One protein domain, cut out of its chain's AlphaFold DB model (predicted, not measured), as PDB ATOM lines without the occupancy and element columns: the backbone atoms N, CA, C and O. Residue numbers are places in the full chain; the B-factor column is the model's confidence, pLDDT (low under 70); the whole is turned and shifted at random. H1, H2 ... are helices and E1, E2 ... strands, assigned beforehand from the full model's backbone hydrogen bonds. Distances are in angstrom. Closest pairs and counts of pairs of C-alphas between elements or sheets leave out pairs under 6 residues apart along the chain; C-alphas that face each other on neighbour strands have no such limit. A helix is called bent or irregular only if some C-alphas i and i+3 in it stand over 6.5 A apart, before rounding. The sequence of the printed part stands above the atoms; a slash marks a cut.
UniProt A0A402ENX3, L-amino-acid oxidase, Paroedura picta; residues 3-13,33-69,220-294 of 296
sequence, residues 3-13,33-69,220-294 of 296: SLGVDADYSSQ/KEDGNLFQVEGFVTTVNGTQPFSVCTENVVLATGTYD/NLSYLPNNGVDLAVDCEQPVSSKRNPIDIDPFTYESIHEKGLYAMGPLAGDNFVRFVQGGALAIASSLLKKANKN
ATOM      1  N   SER A   3     -68.648 -27.697 468.561       70.12
ATOM      2  CA  SER A   3     -69.523 -26.534 468.778       70.12
ATOM      3  C   SER A   3     -70.991 -26.939 468.926       70.12
ATOM      4  O   SER A   3     -71.482 -27.765 468.157       70.12
ATOM      5  N   LEU A   4     -71.675 -26.338 469.900       77.94
ATOM      6  CA  LEU A   4     -73.125 -26.324 470.052       77.94
ATOM      7  C   LEU A   4     -73.562 -24.860 470.131       77.94
ATOM      8  O   LEU A   4     -73.127 -24.162 471.044       77.94
ATOM      9  N   GLY A   5     -74.418 -24.390 469.226       65.25
ATOM     10  CA  GLY A   5     -74.793 -22.972 469.171       65.25
ATOM     11  C   GLY A   5     -76.254 -22.755 468.811       65.25
ATOM     12  O   GLY A   5     -76.791 -23.431 467.945       65.25
ATOM     13  N   VAL A   6     -76.907 -21.815 469.488       64.19
ATOM     14  CA  VAL A   6     -78.280 -21.398 469.171       64.19
ATOM     15  C   VAL A   6     -78.212 -20.161 468.275       64.19
ATOM     16  O   VAL A   6     -77.529 -19.204 468.630       64.19
ATOM     17  N   ASP A   7     -78.916 -20.148 467.142       52.09
ATOM     18  CA  ASP A   7     -79.040 -18.943 466.309       52.09
ATOM     19  C   ASP A   7     -79.979 -17.912 466.961       52.09
ATOM     20  O   ASP A   7     -80.930 -18.262 467.663       52.09
ATOM     21  N   ALA A   8     -79.734 -16.620 466.708       39.28
ATOM     22  CA  ALA A   8     -80.521 -15.513 467.269       39.28
ATOM     23  C   ALA A   8     -82.012 -15.541 466.856       39.28
ATOM     24  O   ALA A   8     -82.854 -15.007 467.578       39.28
ATOM     25  N   ASP A   9     -82.342 -16.217 465.752       41.72
ATOM     26  CA  ASP A   9     -83.704 -16.405 465.243       41.72
ATOM     27  C   ASP A   9     -84.261 -17.788 465.619       41.72
ATOM     28  O   ASP A   9     -84.640 -18.592 464.766       41.72
ATOM     29  N   TYR A  10     -84.410 -18.051 466.921       40.41
ATOM     30  CA  TYR A  10     -85.075 -19.256 467.460       40.41
ATOM     31  C   TYR A  10     -86.573 -19.372 467.065       40.41
ATOM     32  O   TYR A  10     -87.306 -20.229 467.559       40.41
ATOM     33  N   SER A  11     -87.057 -18.503 466.170       32.84
ATOM     34  CA  SER A  11     -88.453 -18.361 465.766       32.84
ATOM     35  C   SER A  11     -88.664 -18.091 464.267       32.84
ATOM     36  O   SER A  11     -89.623 -17.410 463.919       32.84
ATOM     37  N   SER A  12     -87.849 -18.635 463.354       31.73
ATOM     38  CA  SER A  12     -88.274 -18.802 461.948       31.73
ATOM     39  C   SER A  12     -87.389 -19.749 461.129       31.73
ATOM     40  O   SER A  12     -86.214 -19.934 461.399       31.73
ATOM     41  N   GLN A  13     -88.019 -20.364 460.130       40.16
ATOM     42  CA  GLN A  13     -87.591 -21.476 459.276       40.16
ATOM     43  C   GLN A  13     -86.185 -21.391 458.637       40.16
ATOM     44  O   GLN A  13     -85.813 -20.380 458.061       40.16
ATOM     45  N   LYS A  33     -53.095 -40.512 473.291       37.31
ATOM     46  CA  LYS A  33     -53.103 -39.063 473.443       37.31
ATOM     47  C   LYS A  33     -54.551 -38.672 473.664       37.31
ATOM     48  O   LYS A  33     -55.331 -38.620 472.717       37.31
ATOM     49  N   GLU A  34     -54.904 -38.426 474.923       45.06
ATOM     50  CA  GLU A  34     -56.127 -37.713 475.291       45.06
ATOM     51  C   GLU A  34     -56.063 -36.296 474.708       45.06
ATOM     52  O   GLU A  34     -55.720 -35.329 475.382       45.06
ATOM     53  N   ASP A  35     -56.372 -36.166 473.421       47.44
ATOM     54  CA  ASP A  35     -56.720 -34.884 472.829       47.44
ATOM     55  C   ASP A  35     -58.155 -34.599 473.289       47.44
ATOM     56  O   ASP A  35     -59.143 -35.020 472.680       47.44
ATOM     57  N   GLY A  36     -58.263 -34.026 474.491       54.62
ATOM     58  CA  GLY A  36     -59.523 -33.714 475.154       54.62
ATOM     59  C   GLY A  36     -60.341 -32.753 474.300       54.62
ATOM     60  O   GLY A  36     -60.193 -31.536 474.389       54.62
ATOM     61  N   ASN A  37     -61.200 -33.294 473.439       74.25
ATOM     62  CA  ASN A  37     -62.074 -32.505 472.585       74.25
ATOM     63  C   ASN A  37     -63.167 -31.836 473.429       74.25
ATOM     64  O   ASN A  37     -64.273 -32.361 473.544       74.25
ATOM     65  N   LEU A  38     -62.842 -30.670 473.994       91.75
ATOM     66  CA  LEU A  38     -63.787 -29.800 474.692       91.75
ATOM     67  C   LEU A  38     -64.981 -29.466 473.790       91.75
ATOM     68  O   LEU A  38     -64.830 -29.223 472.583       91.75
ATOM     69  N   PHE A  39     -66.157 -29.408 474.398       93.62
ATOM     70  CA  PHE A  39     -67.353 -28.815 473.826       93.62
ATOM     71  C   PHE A  39     -67.319 -27.304 474.037       93.62
ATOM     72  O   PHE A  39     -67.005 -26.842 475.128       93.62
ATOM     73  N   GLN A  40     -67.668 -26.545 473.010       94.88
ATOM     74  CA  GLN A  40     -67.951 -25.118 473.062       94.88
ATOM     75  C   GLN A  40     -69.461 -24.952 472.963       94.88
ATOM     76  O   GLN A  40     -70.061 -25.339 471.966       94.88
ATOM     77  N   VAL A  41     -70.064 -24.418 474.015       94.62
ATOM     78  CA  VAL A  41     -71.499 -24.169 474.123       94.62
ATOM     79  C   VAL A  41     -71.731 -22.673 474.015       94.62
ATOM     80  O   VAL A  41     -71.243 -21.905 474.844       94.62
ATOM     81  N   GLU A  42     -72.486 -22.275 473.004       94.44
ATOM     82  CA  GLU A  42     -72.805 -20.892 472.688       94.44
ATOM     83  C   GLU A  42     -74.299 -20.641 472.850       94.44
ATOM     84  O   GLU A  42     -75.144 -21.492 472.562       94.44
ATOM     85  N   GLY A  43     -74.640 -19.448 473.314       93.00
ATOM     86  CA  GLY A  43     -76.029 -19.062 473.492       93.00
ATOM     87  C   GLY A  43     -76.166 -17.598 473.851       93.00
ATOM     88  O   GLY A  43     -75.231 -16.813 473.698       93.00
ATOM     89  N   PHE A  44     -77.339 -17.230 474.358       93.12
ATOM     90  CA  PHE A  44     -77.661 -15.850 474.694       93.12
ATOM     91  C   PHE A  44     -78.196 -15.725 476.119       93.12
ATOM     92  O   PHE A  44     -79.022 -16.523 476.560       93.12
ATOM     93  N   VAL A  45     -77.769 -14.680 476.827       92.25
ATOM     94  CA  VAL A  45     -78.354 -14.248 478.099       92.25
ATOM     95  C   VAL A  45     -79.252 -13.049 477.825       92.25
ATOM     96  O   VAL A  45     -78.795 -12.023 477.321       92.25
ATOM     97  N   THR A  46     -80.535 -13.169 478.168       92.12
ATOM     98  CA  THR A  46     -81.490 -12.058 478.073       92.12
ATOM     99  C   THR A  46     -81.610 -11.378 479.432       92.12
ATOM    100  O   THR A  46     -81.962 -12.013 480.424       92.12
ATOM    101  N   THR A  47     -81.316 -10.081 479.481       89.31
ATOM    102  CA  THR A  47     -81.458  -9.236 480.675       89.31
ATOM    103  C   THR A  47     -82.408  -8.075 480.387       89.31
ATOM    104  O   THR A  47     -82.780  -7.834 479.240       89.31
ATOM    105  N   VAL A  48     -82.760  -7.292 481.412       90.31
ATOM    106  CA  VAL A  48     -83.522  -6.039 481.230       90.31
ATOM    107  C   VAL A  48     -82.846  -5.048 480.270       90.31
ATOM    108  O   VAL A  48     -83.527  -4.215 479.683       90.31
ATOM    109  N   ASN A  49     -81.528  -5.161 480.078       88.31
ATOM    110  CA  ASN A  49     -80.732  -4.286 479.214       88.31
ATOM    111  C   ASN A  49     -80.552  -4.844 477.789       88.31
ATOM    112  O   ASN A  49     -79.800  -4.270 477.005       88.31
ATOM    113  N   GLY A  50     -81.211  -5.957 477.458       90.50
ATOM    114  CA  GLY A  50     -81.123  -6.618 476.156       90.50
ATOM    115  C   GLY A  50     -80.460  -7.994 476.208       90.50
ATOM    116  O   GLY A  50     -80.220  -8.563 477.279       90.50
ATOM    117  N   THR A  51     -80.183  -8.522 475.018       93.69
ATOM    118  CA  THR A  51     -79.681  -9.880 474.787       93.69
ATOM    119  C   THR A  51     -78.192  -9.846 474.451       93.69
ATOM    120  O   THR A  51     -77.784  -9.116 473.549       93.69
ATOM    121  N   GLN A  52     -77.375 -10.623 475.167       93.56
ATOM    122  CA  GLN A  52     -75.924 -10.709 474.949       93.56
ATOM    123  C   GLN A  52     -75.489 -12.159 474.702       93.56
ATOM    124  O   GLN A  52     -75.978 -13.048 475.402       93.56
ATOM    125  N   PRO A  53     -74.585 -12.426 473.741       95.12
ATOM    126  CA  PRO A  53     -74.071 -13.769 473.505       95.12
ATOM    127  C   PRO A  53     -73.092 -14.200 474.606       95.12
ATOM    128  O   PRO A  53     -72.376 -13.376 475.177       95.12
ATOM    129  N   PHE A  54     -73.024 -15.503 474.869       94.81
ATOM    130  CA  PHE A  54     -72.015 -16.131 475.717       94.81
ATOM    131  C   PHE A  54     -71.439 -17.375 475.033       94.81
ATOM    132  O   PHE A  54     -72.082 -17.972 474.172       94.81
ATOM    133  N   SER A  55     -70.234 -17.773 475.446       95.31
ATOM    134  CA  SER A  55     -69.580 -19.006 475.008       95.31
ATOM    135  C   SER A  55     -68.852 -19.651 476.188       95.31
ATOM    136  O   SER A  55     -68.153 -18.963 476.935       95.31
ATOM    137  N   VAL A  56     -69.048 -20.953 476.390       94.88
ATOM    138  CA  VAL A  56     -68.448 -21.737 477.480       94.88
ATOM    139  C   VAL A  56     -67.784 -22.977 476.900       94.88
ATOM    140  O   VAL A  56     -68.409 -23.716 476.147       94.88
ATOM    141  N   CYS A  57     -66.534 -23.236 477.285       95.56
ATOM    142  CA  CYS A  57     -65.858 -24.493 476.973       95.56
ATOM    143  C   CYS A  57     -65.972 -25.470 478.153       95.56
ATOM    144  O   CYS A  57     -65.713 -25.091 479.293       95.56
ATOM    145  N   THR A  58     -66.354 -26.717 477.890       93.81
ATOM    146  CA  THR A  58     -66.541 -27.763 478.908       93.81
ATOM    147  C   THR A  58     -66.173 -29.137 478.356       93.81
ATOM    148  O   THR A  58     -66.320 -29.397 477.167       93.81
ATOM    149  N   GLU A  59     -65.709 -30.040 479.214       93.50
ATOM    150  CA  GLU A  59     -65.451 -31.438 478.845       93.50
ATOM    151  C   GLU A  59     -66.731 -32.254 478.681       93.50
ATOM    152  O   GLU A  59     -66.750 -33.223 477.927       93.50
ATOM    153  N   ASN A  60     -67.792 -31.884 479.403       95.00
ATOM    154  CA  ASN A  60     -69.036 -32.642 479.432       95.00
ATOM    155  C   ASN A  60     -70.246 -31.724 479.231       95.00
ATOM    156  O   ASN A  60     -70.289 -30.614 479.771       95.00
ATOM    157  N   VAL A  61     -71.239 -32.210 478.488       96.50
ATOM    158  CA  VAL A  61     -72.493 -31.511 478.174       96.50
ATOM    159  C   VAL A  61     -73.670 -32.443 478.428       96.50
ATOM    160  O   VAL A  61     -73.625 -33.615 478.067       96.50
ATOM    161  N   VAL A  62     -74.746 -31.918 479.015       97.31
ATOM    162  CA  VAL A  62     -75.999 -32.655 479.217       97.31
ATOM    163  C   VAL A  62     -77.111 -32.016 478.392       97.31
ATOM    164  O   VAL A  62     -77.474 -30.861 478.608       97.31
ATOM    165  N   LEU A  63     -77.682 -32.780 477.465       96.12
ATOM    166  CA  LEU A  63     -78.847 -32.405 476.675       96.12
ATOM    167  C   LEU A  63     -80.122 -32.668 477.483       96.12
ATOM    168  O   LEU A  63     -80.572 -33.806 477.625       96.12
ATOM    169  N   ALA A  64     -80.702 -31.593 478.014       94.44
ATOM    170  CA  ALA A  64     -81.890 -31.615 478.869       94.44
ATOM    171  C   ALA A  64     -83.005 -30.677 478.367       94.44
ATOM    172  O   ALA A  64     -83.805 -30.177 479.155       94.44
ATOM    173  N   THR A  65     -83.049 -30.410 477.060       91.94
ATOM    174  CA  THR A  65     -83.968 -29.436 476.436       91.94
ATOM    175  C   THR A  65     -85.397 -29.957 476.262       91.94
ATOM    176  O   THR A  65     -86.321 -29.182 476.041       91.94
ATOM    177  N   GLY A  66     -85.622 -31.260 476.449       90.06
ATOM    178  CA  GLY A  66     -86.944 -31.862 476.296       90.06
ATOM    179  C   GLY A  66     -87.381 -31.916 474.832       90.06
ATOM    180  O   GLY A  66     -86.559 -31.998 473.926       90.06
ATOM    181  N   THR A  67     -88.695 -31.978 474.595       86.94
ATOM    182  CA  THR A  67     -89.256 -32.162 473.242       86.94
ATOM    183  C   THR A  67     -90.448 -31.262 472.951       86.94
ATOM    184  O   THR A  67     -91.241 -31.570 472.064       86.94
ATOM    185  N   TYR A  68     -90.666 -30.212 473.743       81.25
ATOM    186  CA  TYR A  68     -91.869 -29.376 473.642       81.25
ATOM    187  C   TYR A  68     -91.705 -28.204 472.657       81.25
ATOM    188  O   TYR A  68     -92.665 -27.488 472.380       81.25
ATOM    189  N   ASP A  69     -90.508 -28.024 472.098       77.88
ATOM    190  CA  ASP A  69     -90.155 -26.854 471.291       77.88
ATOM    191  C   ASP A  69     -90.834 -26.837 469.921       77.88
ATOM    192  O   ASP A  69     -91.283 -25.785 469.468       77.88
ATOM    193  N   ASN A 220     -86.293 -29.728 469.398       91.75
ATOM    194  CA  ASN A 220     -85.505 -28.836 468.562       91.75
ATOM    195  C   ASN A 220     -84.029 -29.015 468.916       91.75
ATOM    196  O   ASN A 220     -83.592 -28.578 469.974       91.75
ATOM    197  N   LEU A 221     -83.282 -29.670 468.031       93.81
ATOM    198  CA  LEU A 221     -81.850 -29.917 468.184       93.81
ATOM    199  C   LEU A 221     -81.028 -29.154 467.141       93.81
ATOM    200  O   LEU A 221     -79.915 -29.564 466.835       93.81
ATOM    201  N   SER A 222     -81.552 -28.052 466.590       93.06
ATOM    202  CA  SER A 222     -80.860 -27.262 465.558       93.06
ATOM    203  C   SER A 222     -79.508 -26.706 466.002       93.06
ATOM    204  O   SER A 222     -78.687 -26.348 465.167       93.06
ATOM    205  N   TYR A 223     -79.275 -26.657 467.314       92.06
ATOM    206  CA  TYR A 223     -78.001 -26.270 467.906       92.06
ATOM    207  C   TYR A 223     -76.932 -27.370 467.869       92.06
ATOM    208  O   TYR A 223     -75.798 -27.135 468.286       92.06
ATOM    209  N   LEU A 224     -77.281 -28.573 467.408       93.62
ATOM    210  CA  LEU A 224     -76.360 -29.678 467.169       93.62
ATOM    211  C   LEU A 224     -76.075 -29.830 465.670       93.62
ATOM    212  O   LEU A 224     -76.964 -29.601 464.842       93.62
ATOM    213  N   PRO A 225     -74.877 -30.317 465.300       91.31
ATOM    214  CA  PRO A 225     -74.612 -30.772 463.941       91.31
ATOM    215  C   PRO A 225     -75.669 -31.783 463.482       91.31
ATOM    216  O   PRO A 225     -76.091 -32.642 464.255       91.31
ATOM    217  N   ASN A 226     -76.115 -31.656 462.228       92.81
ATOM    218  CA  ASN A 226     -77.118 -32.536 461.617       92.81
ATOM    219  C   ASN A 226     -78.398 -32.721 462.470       92.81
ATOM    220  O   ASN A 226     -79.018 -33.780 462.452       92.81
ATOM    221  N   ASN A 227     -78.788 -31.714 463.267       93.44
ATOM    222  CA  ASN A 227     -79.898 -31.795 464.227       93.44
ATOM    223  C   ASN A 227     -79.807 -32.993 465.199       93.44
ATOM    224  O   ASN A 227     -80.831 -33.519 465.638       93.44
ATOM    225  N   GLY A 228     -78.592 -33.456 465.506       94.25
ATOM    226  CA  GLY A 228     -78.355 -34.589 466.399       94.25
ATOM    227  C   GLY A 228     -78.755 -35.957 465.836       94.25
ATOM    228  O   GLY A 228     -78.817 -36.906 466.609       94.25
ATOM    229  N   VAL A 229     -79.024 -36.078 464.529       96.12
ATOM    230  CA  VAL A 229     -79.351 -37.359 463.867       96.12
ATOM    231  C   VAL A 229     -78.278 -38.417 464.134       96.12
ATOM    232  O   VAL A 229     -78.601 -39.544 464.491       96.12
ATOM    233  N   ASP A 230     -77.006 -38.021 464.084       95.94
ATOM    234  CA  ASP A 230     -75.859 -38.914 464.290       95.94
ATOM    235  C   ASP A 230     -75.762 -39.450 465.736       95.94
ATOM    236  O   ASP A 230     -74.974 -40.347 466.018       95.94
ATOM    237  N   LEU A 231     -76.551 -38.892 466.664       96.62
ATOM    238  CA  LEU A 231     -76.624 -39.312 468.064       96.62
ATOM    239  C   LEU A 231     -77.828 -40.224 468.348       96.62
ATOM    240  O   LEU A 231     -77.994 -40.654 469.487       96.62
ATOM    241  N   ALA A 232     -78.711 -40.449 467.375       97.19
ATOM    242  CA  ALA A 232     -79.917 -41.250 467.547       97.19
ATOM    243  C   ALA A 232     -79.631 -42.757 467.466       97.19
ATOM    244  O   ALA A 232     -78.655 -43.165 466.848       97.19
ATOM    245  N   VAL A 233     -80.532 -43.581 468.014       97.06
ATOM    246  CA  VAL A 233     -80.453 -45.057 467.907       97.06
ATOM    247  C   VAL A 233     -80.392 -45.522 466.444       97.06
ATOM    248  O   VAL A 233     -79.661 -46.449 466.107       97.06
ATOM    249  N   ASP A 234     -81.172 -44.885 465.574       96.31
ATOM    250  CA  ASP A 234     -81.099 -45.018 464.123       96.31
ATOM    251  C   ASP A 234     -80.569 -43.707 463.528       96.31
ATOM    252  O   ASP A 234     -81.315 -42.728 463.395       96.31
ATOM    253  N   CYS A 235     -79.282 -43.701 463.170       95.38
ATOM    254  CA  CYS A 235     -78.573 -42.554 462.595       95.38
ATOM    255  C   CYS A 235     -79.071 -42.139 461.196       95.38
ATOM    256  O   CYS A 235     -78.596 -41.147 460.658       95.38
ATOM    257  N   GLU A 236     -80.014 -42.861 460.586       94.25
ATOM    258  CA  GLU A 236     -80.615 -42.485 459.297       94.25
ATOM    259  C   GLU A 236     -81.964 -41.766 459.470       94.25
ATOM    260  O   GLU A 236     -82.587 -41.336 458.493       94.25
ATOM    261  N   GLN A 237     -82.459 -41.648 460.706       94.00
ATOM    262  CA  GLN A 237     -83.760 -41.064 461.015       94.00
ATOM    263  C   GLN A 237     -83.639 -39.871 461.976       94.00
ATOM    264  O   GLN A 237     -82.774 -39.844 462.848       94.00
ATOM    265  N   PRO A 238     -84.545 -38.877 461.892       93.38
ATOM    266  CA  PRO A 238     -84.580 -37.768 462.842       93.38
ATOM    267  C   PRO A 238     -84.744 -38.227 464.294       93.38
ATOM    268  O   PRO A 238     -85.465 -39.193 464.570       93.38
ATOM    269  N   VAL A 239     -84.156 -37.474 465.231       93.75
ATOM    270  CA  VAL A 239     -84.344 -37.708 466.669       93.75
ATOM    271  C   VAL A 239     -85.818 -37.531 467.042       93.75
ATOM    272  O   VAL A 239     -86.454 -36.516 466.752       93.75
ATOM    273  N   SER A 240     -86.369 -38.524 467.730       91.50
ATOM    274  CA  SER A 240     -87.745 -38.542 468.213       91.50
ATOM    275  C   SER A 240     -87.840 -39.280 469.541       91.50
ATOM    276  O   SER A 240     -87.577 -40.476 469.616       91.50
ATOM    277  N   SER A 241     -88.359 -38.620 470.573       85.75
ATOM    278  CA  SER A 241     -88.446 -39.166 471.937       85.75
ATOM    279  C   SER A 241     -89.201 -40.481 472.104       85.75
ATOM    280  O   SER A 241     -89.043 -41.162 473.113       85.75
ATOM    281  N   LYS A 242     -90.060 -40.843 471.148       86.25
ATOM    282  CA  LYS A 242     -90.857 -42.079 471.207       86.25
ATOM    283  C   LYS A 242     -90.413 -43.155 470.231       86.25
ATOM    284  O   LYS A 242     -90.810 -44.301 470.405       86.25
ATOM    285  N   ARG A 243     -89.719 -42.780 469.157       90.62
ATOM    286  CA  ARG A 243     -89.431 -43.685 468.033       90.62
ATOM    287  C   ARG A 243     -87.946 -43.857 467.778       90.62
ATOM    288  O   ARG A 243     -87.559 -44.931 467.347       90.62
ATOM    289  N   ASN A 244     -87.171 -42.809 468.016       95.19
ATOM    290  CA  ASN A 244     -85.750 -42.761 467.727       95.19
ATOM    291  C   ASN A 244     -85.054 -41.790 468.700       95.19
ATOM    292  O   ASN A 244     -84.691 -40.683 468.297       95.19
ATOM    293  N   PRO A 245     -85.014 -42.098 470.011       96.00
ATOM    294  CA  PRO A 245     -84.353 -41.232 470.985       96.00
ATOM    295  C   PRO A 245     -82.841 -41.166 470.715       96.00
ATOM    296  O   PRO A 245     -82.315 -41.916 469.892       96.00
ATOM    297  N   ILE A 246     -82.148 -40.271 471.419       97.06
ATOM    298  CA  ILE A 246     -80.683 -40.271 471.473       97.06
ATOM    299  C   ILE A 246     -80.228 -41.606 472.070       97.06
ATOM    300  O   ILE A 246     -80.754 -42.018 473.108       97.06
ATOM    301  N   ASP A 247     -79.272 -42.264 471.417       97.62
ATOM    302  CA  ASP A 247     -78.704 -43.513 471.905       97.62
ATOM    303  C   ASP A 247     -77.773 -43.236 473.085       97.62
ATOM    304  O   ASP A 247     -76.822 -42.447 472.989       97.62
ATOM    305  N   ILE A 248     -78.076 -43.871 474.212       97.56
ATOM    306  CA  ILE A 248     -77.399 -43.654 475.486       97.56
ATOM    307  C   ILE A 248     -77.074 -44.973 476.179       97.56
ATOM    308  O   ILE A 248     -77.821 -45.949 476.101       97.56
ATOM    309  N   ASP A 249     -75.997 -44.980 476.960       97.19
ATOM    310  CA  ASP A 249     -75.755 -46.048 477.918       97.19
ATOM    311  C   ASP A 249     -76.823 -45.987 479.032       97.19
ATOM    312  O   ASP A 249     -76.960 -44.963 479.711       97.19
ATOM    313  N   PRO A 250     -77.574 -47.072 479.283       93.62
ATOM    314  CA  PRO A 250     -78.740 -47.044 480.167       93.62
ATOM    315  C   PRO A 250     -78.407 -46.830 481.654       93.62
ATOM    316  O   PRO A 250     -79.312 -46.580 482.451       93.62
ATOM    317  N   PHE A 251     -77.136 -46.936 482.060       93.44
ATOM    318  CA  PHE A 251     -76.708 -46.773 483.454       93.44
ATOM    319  C   PHE A 251     -76.066 -45.418 483.736       93.44
ATOM    320  O   PHE A 251     -76.029 -44.989 484.890       93.44
ATOM    321  N   THR A 252     -75.533 -44.762 482.710       96.25
ATOM    322  CA  THR A 252     -74.802 -43.497 482.833       96.25
ATOM    323  C   THR A 252     -75.460 -42.349 482.086       96.25
ATOM    324  O   THR A 252     -75.186 -41.199 482.426       96.25
ATOM    325  N   TYR A 253     -76.330 -42.658 481.117       97.50
ATOM    326  CA  TYR A 253     -77.003 -41.725 480.211       97.50
ATOM    327  C   TYR A 253     -76.033 -40.943 479.309       97.50
ATOM    328  O   TYR A 253     -76.393 -39.919 478.725       97.50
ATOM    329  N   GLU A 254     -74.787 -41.411 479.211       97.81
ATOM    330  CA  GLU A 254     -73.803 -40.906 478.255       97.81
ATOM    331  C   GLU A 254     -74.167 -41.407 476.859       97.81
ATOM    332  O   GLU A 254     -74.596 -42.549 476.710       97.81
ATOM    333  N   SER A 255     -74.013 -40.565 475.841       97.31
ATOM    334  CA  SER A 255     -74.267 -40.948 474.460       97.31
ATOM    335  C   SER A 255     -73.320 -42.066 474.035       97.31
ATOM    336  O   SER A 255     -72.116 -42.004 474.291       97.31
ATOM    337  N   ILE A 256     -73.857 -43.064 473.331       97.19
ATOM    338  CA  ILE A 256     -73.050 -44.134 472.727       97.19
ATOM    339  C   ILE A 256     -72.143 -43.584 471.618       97.19
ATOM    340  O   ILE A 256     -71.046 -44.094 471.395       97.19
ATOM    341  N   HIS A 257     -72.583 -42.517 470.950       95.56
ATOM    342  CA  HIS A 257     -71.917 -41.955 469.779       95.56
ATOM    343  C   HIS A 257     -70.936 -40.829 470.112       95.56
ATOM    344  O   HIS A 257     -70.090 -40.503 469.284       95.56
ATOM    345  N   GLU A 258     -71.023 -40.226 471.303       94.69
ATOM    346  CA  GLU A 258     -70.210 -39.057 471.639       94.69
ATOM    347  C   GLU A 258     -69.824 -38.999 473.127       94.69
ATOM    348  O   GLU A 258     -70.642 -38.717 474.004       94.69
ATOM    349  N   LYS A 259     -68.533 -39.218 473.414       94.38
ATOM    350  CA  LYS A 259     -67.988 -39.214 474.779       94.38
ATOM    351  C   LYS A 259     -68.098 -37.820 475.398       94.38
ATOM    352  O   LYS A 259     -67.715 -36.819 474.795       94.38
ATOM    353  N   GLY A 260     -68.558 -37.772 476.645       94.75
ATOM    354  CA  GLY A 260     -68.788 -36.543 477.403       94.75
ATOM    355  C   GLY A 260     -70.117 -35.855 477.084       94.75
ATOM    356  O   GLY A 260     -70.503 -34.932 477.802       94.75
ATOM    357  N   LEU A 261     -70.853 -36.309 476.066       96.94
ATOM    358  CA  LEU A 261     -72.210 -35.853 475.801       96.94
ATOM    359  C   LEU A 261     -73.206 -36.790 476.483       96.94
ATOM    360  O   LEU A 261     -73.125 -38.002 476.345       96.94
ATOM    361  N   TYR A 262     -74.167 -36.230 477.199       97.94
ATOM    362  CA  TYR A 262     -75.227 -36.966 477.879       97.94
ATOM    363  C   TYR A 262     -76.580 -36.477 477.374       97.94
ATOM    364  O   TYR A 262     -76.709 -35.318 476.982       97.94
ATOM    365  N   ALA A 263     -77.609 -37.314 477.439       97.00
ATOM    366  CA  ALA A 263     -78.985 -36.905 477.166       97.00
ATOM    367  C   ALA A 263     -79.903 -37.359 478.297       97.00
ATOM    368  O   ALA A 263     -79.687 -38.409 478.887       97.00
ATOM    369  N   MET A 264     -80.928 -36.570 478.617       94.88
ATOM    370  CA  MET A 264     -81.873 -36.905 479.685       94.88
ATOM    371  C   MET A 264     -83.315 -36.560 479.338       94.88
ATOM    372  O   MET A 264     -83.607 -35.735 478.467       94.88
ATOM    373  N   GLY A 265     -84.240 -37.182 480.070       94.81
ATOM    374  CA  GLY A 265     -85.665 -36.975 479.866       94.81
ATOM    375  C   GLY A 265     -86.117 -37.513 478.504       94.81
ATOM    376  O   GLY A 265     -85.569 -38.507 478.022       94.81
ATOM    377  N   PRO A 266     -87.092 -36.867 477.846       93.75
ATOM    378  CA  PRO A 266     -87.648 -37.372 476.595       93.75
ATOM    379  C   PRO A 266     -86.618 -37.588 475.479       93.75
ATOM    380  O   PRO A 266     -86.830 -38.458 474.640       93.75
ATOM    381  N   LEU A 267     -85.499 -36.853 475.472       95.06
ATOM    382  CA  LEU A 267     -84.417 -37.067 474.504       95.06
ATOM    383  C   LEU A 267     -83.781 -38.454 474.627       95.06
ATOM    384  O   LEU A 267     -83.427 -39.032 473.609       95.06
ATOM    385  N   ALA A 268     -83.704 -38.998 475.841       95.19
ATOM    386  CA  ALA A 268     -83.220 -40.348 476.129       95.19
ATOM    387  C   ALA A 268     -84.351 -41.403 476.131       95.19
ATOM    388  O   ALA A 268     -84.149 -42.541 476.541       95.19
ATOM    389  N   GLY A 269     -85.571 -41.036 475.715       92.12
ATOM    390  CA  GLY A 269     -86.740 -41.926 475.732       92.12
ATOM    391  C   GLY A 269     -87.559 -41.900 477.030       92.12
ATOM    392  O   GLY A 269     -88.631 -42.516 477.098       92.12
ATOM    393  N   ASP A 270     -87.146 -41.122 478.033       92.19
ATOM    394  CA  ASP A 270     -87.881 -40.964 479.290       92.19
ATOM    395  C   ASP A 270     -89.059 -40.001 479.131       92.19
ATOM    396  O   ASP A 270     -88.997 -38.805 479.413       92.19
ATOM    397  N   ASN A 271     -90.186 -40.545 478.685       87.94
ATOM    398  CA  ASN A 271     -91.382 -39.765 478.367       87.94
ATOM    399  C   ASN A 271     -92.269 -39.433 479.587       87.94
ATOM    400  O   ASN A 271     -93.270 -38.732 479.443       87.94
ATOM    401  N   PHE A 272     -91.935 -39.934 480.782       85.31
ATOM    402  CA  PHE A 272     -92.663 -39.643 482.021       85.31
ATOM    403  C   PHE A 272     -91.775 -38.894 483.008       85.31
ATOM    404  O   PHE A 272     -90.658 -39.320 483.289       85.31
ATOM    405  N   VAL A 273     -92.326 -37.847 483.627       83.62
ATOM    406  CA  VAL A 273     -91.615 -36.990 484.596       83.62
ATOM    407  C   VAL A 273     -90.932 -37.799 485.704       83.62
ATOM    408  O   VAL A 273     -89.802 -37.502 486.076       83.62
ATOM    409  N   ARG A 274     -91.575 -38.870 486.188       84.12
ATOM    410  CA  ARG A 274     -91.018 -39.736 487.243       84.12
ATOM    411  C   ARG A 274     -89.694 -40.415 486.864       84.12
ATOM    412  O   ARG A 274     -88.952 -40.798 487.755       84.12
ATOM    413  N   PHE A 275     -89.409 -40.590 485.572       86.19
ATOM    414  CA  PHE A 275     -88.180 -41.235 485.100       86.19
ATOM    415  C   PHE A 275     -87.002 -40.256 485.008       86.19
ATOM    416  O   PHE A 275     -85.864 -40.645 485.252       86.19
ATOM    417  N   VAL A 276     -87.279 -38.961 484.818       88.56
ATOM    418  CA  VAL A 276     -86.259 -37.907 484.665       88.56
ATOM    419  C   VAL A 276     -85.309 -37.832 485.869       88.56
ATOM    420  O   VAL A 276     -84.114 -37.594 485.707       88.56
ATOM    421  N   GLN A 277     -85.820 -38.069 487.082       91.44
ATOM    422  CA  GLN A 277     -85.014 -38.061 488.311       91.44
ATOM    423  C   GLN A 277     -83.941 -39.160 488.314       91.44
ATOM    424  O   GLN A 277     -82.825 -38.924 488.775       91.44
ATOM    425  N   GLY A 278     -84.271 -40.343 487.787       92.69
ATOM    426  CA  GLY A 278     -83.334 -41.460 487.674       92.69
ATOM    427  C   GLY A 278     -82.195 -41.141 486.710       92.69
ATOM    428  O   GLY A 278     -81.031 -41.295 487.078       92.69
ATOM    429  N   GLY A 279     -82.526 -40.608 485.528       93.94
ATOM    430  CA  GLY A 279     -81.533 -40.165 484.546       93.94
ATOM    431  C   GLY A 279     -80.599 -39.085 485.092       93.94
ATOM    432  O   GLY A 279     -79.382 -39.207 484.984       93.94
ATOM    433  N   ALA A 280     -81.132 -38.074 485.784       95.12
ATOM    434  CA  ALA A 280     -80.304 -37.033 486.399       95.12
ATOM    435  C   ALA A 280     -79.299 -37.603 487.422       95.12
ATOM    436  O   ALA A 280     -78.130 -37.208 487.437       95.12
ATOM    437  N   LEU A 281     -79.735 -38.554 488.257       95.88
ATOM    438  CA  LEU A 281     -78.867 -39.213 489.234       95.88
ATOM    439  C   LEU A 281     -77.780 -40.067 488.560       95.88
ATOM    440  O   LEU A 281     -76.630 -40.047 489.002       95.88
ATOM    441  N   ALA A 282     -78.128 -40.791 487.493       96.06
ATOM    442  CA  ALA A 282     -77.191 -41.591 486.707       96.06
ATOM    443  C   ALA A 282     -76.072 -40.725 486.105       96.06
ATOM    444  O   ALA A 282     -74.888 -41.018 486.307       96.06
ATOM    445  N   ILE A 283     -76.441 -39.610 485.468       97.31
ATOM    446  CA  ILE A 283     -75.503 -38.645 484.878       97.31
ATOM    447  C   ILE A 283     -74.587 -38.066 485.955       97.31
ATOM    448  O   ILE A 283     -73.364 -38.128 485.831       97.31
ATOM    449  N   ALA A 284     -75.158 -37.553 487.049       96.69
ATOM    450  CA  ALA A 284     -74.383 -36.970 488.140       96.69
ATOM    451  C   ALA A 284     -73.396 -37.983 488.752       96.69
ATOM    452  O   ALA A 284     -72.242 -37.645 489.016       96.69
ATOM    453  N   SER A 285     -73.818 -39.240 488.934       96.12
ATOM    454  CA  SER A 285     -72.947 -40.315 489.423       96.12
ATOM    455  C   SER A 285     -71.814 -40.634 488.443       96.12
ATOM    456  O   SER A 285     -70.672 -40.819 488.872       96.12
ATOM    457  N   SER A 286     -72.109 -40.685 487.140       95.75
ATOM    458  CA  SER A 286     -71.116 -40.902 486.079       95.75
ATOM    459  C   SER A 286     -70.057 -39.796 486.083       95.75
ATOM    460  O   SER A 286     -68.862 -40.084 486.185       95.75
ATOM    461  N   LEU A 287     -70.492 -38.532 486.088       94.88
ATOM    462  CA  LEU A 287     -69.608 -37.365 486.123       94.88
ATOM    463  C   LEU A 287     -68.739 -37.333 487.387       94.88
ATOM    464  O   LEU A 287     -67.532 -37.123 487.296       94.88
ATOM    465  N   LEU A 288     -69.312 -37.623 488.561       94.31
ATOM    466  CA  LEU A 288     -68.558 -37.668 489.817       94.31
ATOM    467  C   LEU A 288     -67.478 -38.762 489.802       94.31
ATOM    468  O   LEU A 288     -66.357 -38.546 490.260       94.31
ATOM    469  N   LYS A 289     -67.788 -39.941 489.250       91.31
ATOM    470  CA  LYS A 289     -66.807 -41.027 489.096       91.31
ATOM    471  C   LYS A 289     -65.679 -40.652 488.136       91.31
ATOM    472  O   LYS A 289     -64.550 -41.068 488.375       91.31
ATOM    473  N   LYS A 290     -65.968 -39.894 487.071       87.38
ATOM    474  CA  LYS A 290     -64.947 -39.378 486.144       87.38
ATOM    475  C   LYS A 290     -64.037 -38.359 486.835       87.38
ATOM    476  O   LYS A 290     -62.824 -38.533 486.799       87.38
ATOM    477  N   ALA A 291     -64.611 -37.395 487.555       83.38
ATOM    478  CA  ALA A 291     -63.849 -36.397 488.308       83.38
ATOM    479  C   ALA A 291     -62.923 -37.034 489.363       83.38
ATOM    480  O   ALA A 291     -61.774 -36.637 489.508       83.38
ATOM    481  N   ASN A 292     -63.380 -38.079 490.056       77.12
ATOM    482  CA  ASN A 292     -62.570 -38.759 491.072       77.12
ATOM    483  C   ASN A 292     -61.439 -39.634 490.500       77.12
ATOM    484  O   ASN A 292     -60.533 -40.003 491.246       77.12
ATOM    485  N   LYS A 293     -61.490 -40.009 489.215       66.44
ATOM    486  CA  LYS A 293     -60.401 -40.748 488.548       66.44
ATOM    487  C   LYS A 293     -59.260 -39.831 488.105       66.44
ATOM    488  O   LYS A 293     -58.126 -40.294 488.064       66.44
ATOM    489  N   ASN A 294     -59.562 -38.556 487.856       57.84
ATOM    490  CA  ASN A 294     -58.608 -37.517 487.481       57.84
ATOM    491  C   ASN A 294     -58.620 -36.405 488.550       57.84
ATOM    492  O   ASN A 294     -59.176 -35.333 488.298       57.84
TER     493      ASN A 294
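AT A GLANCE: This is residues 3 to 13, 33 to 69 and 220 to 294 of the 296 residues of the protein "L-amino-acid oxidase" of Paroedura picta (UniProt A0A402ENX3). A long hairpin of two strands, E2 and E3, with the short strand E1 along E2, reaches away from a body that has two short parallel strands, E4 and E5, near its middle. The long helix H3 runs past E5 on one side of that pair, while the short helix H1 lies farther off on the other side, and the unnamed stretch of residues 232 to 260 winds from H1 to E5. The printed part has 123 residues with three named helices and five named strands, in the order E1 E2 E3 E4 H1 E5 H2 H3; the class is mixed, helices and strands, with 59 residues in named elements, under half. One sheet runs E1 E2 E3 and is mixed, the other is E4 and E5, parallel. The whole is compact, with a radius of gyration of the C-alphas of 15.3 A and spans of 41 by 36 by 30 A.

HOW THE PARTS SIT: E1, residues 3 to 5, is an edge strand, parallel to E2, residues 39 to 47, at 21 degrees, with N 4 and O 40 2.8 A apart. E2 and E3, residues 50 to 58, form an antiparallel hairpin at 157 degrees, with N 41 and O 56 2.8 A apart. E3 and E4, residues 61 to 63, meet only through their link. E4 and E5, residues 261 to 263, are parallel at 24 degrees, with N 262 and O 61 2.8 A apart. H1, residues 225 to 231, is not on the sheet of E1, E2 and E3. H2, residues 265 to 268, touches H3, residues 273 to 293, through residues 273 to 279 of H3 alone; the closest C-alphas, of Gly 265 and Val 276, are 4.9 A apart. The closest C-alphas of E5 and H3, of Tyr 262 and Ile 283, are 7.2 A apart. H1 and H3 are apart. O i to N i+4 pairs are within hydrogen-bond range in 15 of 17 cases in H3 and 0 of 3 in H1, where 3 of 4 O i to N i+3 pairs are; H2 is too short for an i+4 pair.

IN THESE COORDINATES: E1 begins at C-alpha 3, (-69.523, -26.534, 468.778), and is 6.4 A long. E2 measures 25.1 A, ending at C-alpha 47, (-81.458, -9.236, 480.675), and E3 25.8 A. E4 spans 6.6 A, H1 9.7 A, E5 7.0 A and H2 5.6 A. H1 is irregular, with C-alphas 227 and 230 8.2 A apart. H3 is 31.7 A long and ends at C-alpha 293, (-60.401, -40.748, 488.548).

THE WHOLE: The two farthest C-alphas, of Lys 33 and Val 48, are 45.6 A apart. Residues 14 to 32 are not printed, with 41.2 A between C-alphas 13 and 33; nor are residues 70 to 219, with 5.7 A between C-alphas 69 and 220. The link from H1 to E5 is long. The mean pLDDT of the printed part is 87.1; residues 5 to 13, 33 to 36 and 293 to 294 are under 70.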